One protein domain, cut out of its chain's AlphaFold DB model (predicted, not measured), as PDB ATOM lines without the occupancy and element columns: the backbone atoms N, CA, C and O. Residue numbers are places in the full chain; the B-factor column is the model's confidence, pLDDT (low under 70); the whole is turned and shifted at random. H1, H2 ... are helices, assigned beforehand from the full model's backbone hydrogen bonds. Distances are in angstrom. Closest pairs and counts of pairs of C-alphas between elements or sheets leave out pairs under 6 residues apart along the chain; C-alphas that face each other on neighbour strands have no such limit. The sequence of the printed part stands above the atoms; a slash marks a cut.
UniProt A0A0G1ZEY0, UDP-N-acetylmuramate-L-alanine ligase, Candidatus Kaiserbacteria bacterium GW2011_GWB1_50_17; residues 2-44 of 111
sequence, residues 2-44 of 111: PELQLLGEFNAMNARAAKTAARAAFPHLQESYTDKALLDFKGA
ATOM      1  N   PRO A   2     183.993 173.287 147.138       83.94
ATOM      2  CA  PRO A   2     184.954 174.262 147.637       83.94
ATOM      3  C   PRO A   2     185.645 173.743 148.904       83.94
ATOM      4  O   PRO A   2     185.111 172.863 149.588       83.94
ATOM      5  N   GLU A   3     186.816 174.296 149.212       86.00
ATOM      6  CA  GLU A   3     187.485 174.086 150.495       86.00
ATOM      7  C   GLU A   3     186.686 174.792 151.600       86.00
ATOM      8  O   GLU A   3     186.419 175.989 151.518       86.00
ATOM      9  N   LEU A   4     186.225 174.036 152.599       86.62
ATOM     10  CA  LEU A   4     185.349 174.553 153.651       86.62
ATOM     11  C   LEU A   4     186.169 175.119 154.809       86.62
ATOM     12  O   LEU A   4     187.187 174.554 155.194       86.62
ATOM     13  N   GLN A   5     185.654 176.167 155.453       84.69
ATOM     14  CA  GLN A   5     186.223 176.682 156.708       84.69
ATOM     15  C   GLN A   5     185.984 175.736 157.900       84.69
ATOM     16  O   GLN A   5     186.641 175.839 158.937       84.69
ATOM     17  N   LEU A   6     185.015 174.827 157.760       82.81
ATOM     18  CA  LEU A   6     184.611 173.874 158.785       82.81
ATOM     19  C   LEU A   6     185.422 172.590 158.719       82.81
ATOM     20  O   LEU A   6     185.733 172.079 157.648       82.81
ATOM     21  N   LEU A   7     185.691 172.039 159.894       82.50
ATOM     22  CA  LEU A   7     186.589 170.907 160.063       82.50
ATOM     23  C   LEU A   7     185.861 169.577 160.081       82.50
ATOM     24  O   LEU A   7     184.697 169.498 160.477       82.50
ATOM     25  N   GLY A   8     186.603 168.530 159.741       80.75
ATOM     26  CA  GLY A   8     186.159 167.152 159.828       80.75
ATOM     27  C   GLY A   8     185.378 166.694 158.601       80.75
ATOM     28  O   GLY A   8     184.558 167.415 158.022       80.75
ATOM     29  N   GLU A   9     185.592 165.431 158.238       83.75
ATOM     30  CA  GLU A   9     184.945 164.795 157.090       83.75
ATOM     31  C   GLU A   9     183.412 164.875 157.166       83.75
ATOM     32  O   GLU A   9     182.738 165.057 156.151       83.75
ATOM     33  N   PHE A  10     182.841 164.823 158.372       82.88
ATOM     34  CA  PHE A  10     181.398 164.927 158.571       82.88
ATOM     35  C   PHE A  10     180.826 166.267 158.074       82.88
ATOM     36  O   PHE A  10     179.738 166.282 157.499       82.88
ATOM     37  N   ASN A  11     181.551 167.382 158.222       87.12
ATOM     38  CA  ASN A  11     181.113 168.673 157.689       87.12
ATOM     39  C   ASN A  11     181.236 168.715 156.162       87.12
ATOM     40  O   ASN A  11     180.340 169.229 155.493       87.12
ATOM     41  N   ALA A  12     182.269 168.087 155.594       89.12
ATOM     42  CA  ALA A  12     182.378 167.914 154.147       89.12
ATOM     43  C   ALA A  12     181.230 167.051 153.581       89.12
ATOM     44  O   ALA A  12     180.676 167.371 152.527       89.12
ATOM     45  N   MET A  13     180.823 165.991 154.290       91.50
ATOM     46  CA  MET A  13     179.650 165.178 153.947       91.50
ATOM     47  C   MET A  13     178.352 165.992 154.018       91.50
ATOM     48  O   MET A  13     177.567 165.953 153.071       91.50
ATOM     49  N   ASN A  14     178.151 166.766 155.089       92.56
ATOM     50  CA  ASN A  14     176.981 167.632 155.248       92.56
ATOM     51  C   ASN A  14     176.895 168.679 154.128       92.56
ATOM     52  O   ASN A  14     175.829 168.876 153.550       92.56
ATOM     53  N   ALA A  15     178.020 169.300 153.766       93.94
ATOM     54  CA  ALA A  15     178.088 170.259 152.669       93.94
ATOM     55  C   ALA A  15     177.750 169.617 151.316       93.94
ATOM     56  O   ALA A  15     177.004 170.197 150.525       93.94
ATOM     57  N   ARG A  16     178.253 168.400 151.050       94.94
ATOM     58  CA  ARG A  16     177.888 167.636 149.844       94.94
ATOM     59  C   ARG A  16     176.394 167.337 149.814       94.94
ATOM     60  O   ARG A  16     175.759 167.564 148.789       94.94
ATOM     61  N   ALA A  17     175.831 166.876 150.928       96.50
ATOM     62  CA  ALA A  17     174.402 166.600 151.035       96.50
ATOM     63  C   ALA A  17     173.563 167.866 150.787       96.50
ATOM     64  O   ALA A  17     172.635 167.831 149.981       96.50
ATOM     65  N   ALA A  18     173.936 168.994 151.398       95.69
ATOM     66  CA  ALA A  18     173.265 170.278 151.207       95.69
ATOM     67  C   ALA A  18     173.329 170.754 149.748       95.69
ATOM     68  O   ALA A  18     172.305 171.135 149.179       95.69
ATOM     69  N   LYS A  19     174.504 170.672 149.107       95.62
ATOM     70  CA  LYS A  19     174.671 171.040 147.694       95.62
ATOM     71  C   LYS A  19     173.838 170.150 146.771       95.62
ATOM     72  O   LYS A  19     173.175 170.657 145.870       95.62
ATOM     73  N   THR A  20     173.832 168.838 147.004       95.75
ATOM     74  CA  THR A  20     173.013 167.892 146.233       95.75
ATOM     75  C   THR A  20     171.522 168.178 146.403       95.75
ATOM     76  O   THR A  20     170.798 168.229 145.410       95.75
ATOM     77  N   ALA A  21     171.066 168.439 147.631       97.00
ATOM     78  CA  ALA A  21     169.678 168.804 147.903       97.00
ATOM     79  C   ALA A  21     169.281 170.117 147.206       97.00
ATOM     80  O   ALA A  21     168.224 170.182 146.584       97.00
ATOM     81  N   ALA A  22     170.147 171.136 147.233       96.50
ATOM     82  CA  ALA A  22     169.907 172.404 146.546       96.50
ATOM     83  C   ALA A  22     169.781 172.225 145.025       96.50
ATOM     84  O   ALA A  22     168.871 172.788 144.423       96.50
ATOM     85  N   ARG A  23     170.635 171.396 144.408       94.12
ATOM     86  CA  ARG A  23     170.547 171.078 142.969       94.12
ATOM     87  C   ARG A  23     169.248 170.357 142.611       94.12
ATOM     88  O   ARG A  23     168.680 170.632 141.560       94.12
ATOM     89  N   ALA A  24     168.783 169.451 143.471       96.19
ATOM     90  CA  ALA A  24     167.530 168.727 143.259       96.19
ATOM     91  C   ALA A  24     166.298 169.635 143.417       96.19
ATOM     92  O   ALA A  24     165.363 169.542 142.627       96.19
ATOM     93  N   ALA A  25     166.304 170.523 144.414       97.38
ATOM     94  CA  ALA A  25     165.196 171.439 144.687       97.38
ATOM     95  C   ALA A  25     165.148 172.638 143.722       97.38
ATOM     96  O   ALA A  25     164.068 173.143 143.424       97.38
ATOM     97  N   PHE A  26     166.304 173.083 143.221       96.75
ATOM     98  CA  PHE A  26     166.438 174.256 142.355       96.75
ATOM     99  C   PHE A  26     167.284 173.929 141.110       96.75
ATOM    100  O   PHE A  26     168.455 174.308 141.039       96.75
ATOM    101  N   PRO A  27     166.710 173.267 140.085       93.00
ATOM    102  CA  PRO A  27     167.461 172.779 138.921       93.00
ATOM    103  C   PRO A  27     168.165 173.869 138.099       93.00
ATOM    104  O   PRO A  27     169.137 173.591 137.403       93.00
ATOM    105  N   HIS A  28     167.678 175.111 138.173       95.81
ATOM    106  CA  HIS A  28     168.239 176.263 137.458       95.81
ATOM    107  C   HIS A  28     169.210 177.098 138.304       95.81
ATOM    108  O   HIS A  28     169.741 178.100 137.822       95.81
ATOM    109  N   LEU A  29     169.441 176.720 139.566       95.06
ATOM    110  CA  LEU A  29     170.390 177.411 140.428       95.06
ATOM    111  C   LEU A  29     171.812 177.175 139.914       95.06
ATOM    112  O   LEU A  29     172.262 176.035 139.796       95.06
ATOM    113  N   GLN A  30     172.537 178.256 139.631       95.06
ATOM    114  CA  GLN A  30     173.934 178.137 139.227       95.06
ATOM    115  C   GLN A  30     174.786 177.604 140.383       95.06
ATOM    116  O   GLN A  30     174.648 178.026 141.532       95.06
ATOM    117  N   GLU A  31     175.714 176.708 140.055       92.69
ATOM    118  CA  GLU A  31     176.587 176.050 141.028       92.69
ATOM    119  C   GLU A  31     177.414 177.051 141.856       92.69
ATOM    120  O   GLU A  31     177.604 176.850 143.058       92.69
ATOM    121  N   SER A  32     177.786 178.182 141.248       95.06
ATOM    122  CA  SER A  32     178.494 179.295 141.889       95.06
ATOM    123  C   SER A  32     177.781 179.842 143.130       95.06
ATOM    124  O   SER A  32     178.452 180.202 144.097       95.06
ATOM    125  N   TYR A  33     176.444 179.861 143.159       95.56
ATOM    126  CA  TYR A  33     175.693 180.291 144.344       95.56
ATOM    127  C   TYR A  33     175.857 179.306 145.495       95.56
ATOM    128  O   TYR A  33     176.097 179.721 146.628       95.56
ATOM    129  N   THR A  34     175.756 178.003 145.213       95.31
ATOM    130  CA  THR A  34     175.945 176.974 146.245       95.31
ATOM    131  C   THR A  34     177.378 176.953 146.760       95.31
ATOM    132  O   THR A  34     177.584 176.837 147.963       95.31
ATOM    133  N   ASP A  35     178.366 177.139 145.883       94.88
ATOM    134  CA  ASP A  35     179.772 177.169 146.285       94.88
ATOM    135  C   ASP A  35     180.095 178.398 147.126       94.88
ATOM    136  O   ASP A  35     180.727 178.266 148.174       94.88
ATOM    137  N   LYS A  36     179.590 179.574 146.736       95.19
ATOM    138  CA  LYS A  36     179.725 180.793 147.535       95.19
ATOM    139  C   LYS A  36     179.066 180.641 148.907       95.19
ATOM    140  O   LYS A  36     179.690 180.949 149.914       95.19
ATOM    141  N   ALA A  37     177.845 180.108 148.962       94.50
ATOM    142  CA  ALA A  37     177.150 179.881 150.227       94.50
ATOM    143  C   ALA A  37     177.914 178.918 151.152       94.50
ATOM    144  O   ALA A  37     177.949 179.134 152.360       94.50
ATOM    145  N   LEU A  38     178.543 177.875 150.598       94.88
ATOM    146  CA  LEU A  38     179.369 176.939 151.366       94.88
ATOM    147  C   LEU A  38     180.686 177.563 151.852       94.88
ATOM    148  O   LEU A  38     181.110 177.256 152.963       94.88
ATOM    149  N   LEU A  39     181.313 178.431 151.051       93.31
ATOM    150  CA  LEU A  39     182.513 179.183 151.443       93.31
ATOM    151  C   LEU A  39     182.221 180.201 152.554       93.31
ATOM    152  O   LEU A  39     183.022 180.356 153.474       93.31
ATOM    153  N   ASP A  40     181.063 180.863 152.481       92.88
ATOM    154  CA  ASP A  40     180.632 181.883 153.443       92.88
ATOM    155  C   ASP A  40     180.039 181.274 154.732       92.88
ATOM    156  O   ASP A  40     179.789 181.988 155.712       92.88
ATOM    157  N   PHE A  41     179.794 179.959 154.766       91.25
ATOM    158  CA  PHE A  41     179.183 179.287 155.908       91.25
ATOM    159  C   PHE A  41     180.163 179.154 157.081       91.25
ATOM    160  O   PHE A  41     181.054 178.306 157.097       91.25
ATOM    161  N   LYS A  42     179.932 179.958 158.122       87.19
ATOM    162  CA  LYS A  42     180.774 180.032 159.333       87.19
ATOM    163  C   LYS A  42     180.534 178.909 160.347       87.19
ATOM    164  O   LYS A  42     181.131 178.919 161.419       87.19
ATOM    165  N   GLY A  43     179.653 177.963 160.032       86.88
ATOM    166  CA  GLY A  43     179.256 176.893 160.939       86.88
ATOM    167  C   GLY A  43     177.906 177.117 161.594       86.88
ATOM    168  O   GLY A  43     177.197 178.089 161.334       86.88
ATOM    169  N   ALA A  44     177.540 176.154 162.429       87.06
ATOM    170  CA  ALA A  44     176.316 176.179 163.208       87.06
ATOM    171  C   ALA A  44     176.656 176.340 164.689       87.06
ATOM    172  O   ALA A  44     177.722 175.920 165.142       87.06
TER     173      ALA A  44
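AT A GLANCE: This is residues 2 to 44 of the 111 residues of the protein "UDP-N-acetylmuramate-L-alanine ligase" of Candidatus Kaiserbacteria bacterium GW2011_GWB1_50_17 (UniProt A0A0G1ZEY0). A long helix, H1, turns back through a loop into a shorter helix, H2, so the two make a loose helical hairpin, with the loop end, residues 24 to 30, standing free. The printed part begins beside H2, and residues 2 to 8 lead across to the beginning of H1 at the other end of the hairpin. The printed part has 43 residues with two named helices, H1 then H2, and no named strand; its class is all helix. The whole is compact, with a radius of gyration of the C-alphas of 10.2 A, yet elongated in outline, spanning 30 by 16 by 16 A.

IN THESE COORDINATES: Begin with the longest helix, H1, residues 9 to 25: find C-alpha 9 at (184.945, 164.795, 157.090), and from there the helix runs 24.2 A to C-alpha 25 at (165.196, 171.439, 144.687). Look next for H2, residues 31 to 40, which is 14.3 A long and ends at C-alpha 40 at (180.632, 181.883, 153.443).

HOW THE PARTS SIT: Start at Lys 19 of H1 and look toward Thr 34 of H2: their C-alphas, the closest of the two helices, are 6.2 A apart. H1 and H2 only just touch, with 3 pairs of C-alphas within 8 A, and H1 does so with residues 15 to 22 alone. Their lines stand at a steep tilt of 37 degrees, only just past shallow, and they run opposite ways. Their centres are 11.3 A apart. In the backbones of H1 and H2, every O i to N i+4 pair is within hydrogen-bond range.

THE WHOLE: The two C-alphas farthest apart are those of Gly 8 and His 28, at 30.1 A. The link from H1 to H2, 5 residues, is tight. Residues 24 to 30, of which 24 and 25 belong to H1, stand free. The printed part has no cut. In the B-factor column the mean pLDDT of the printed part is 91.6, and no printed residue is under 70.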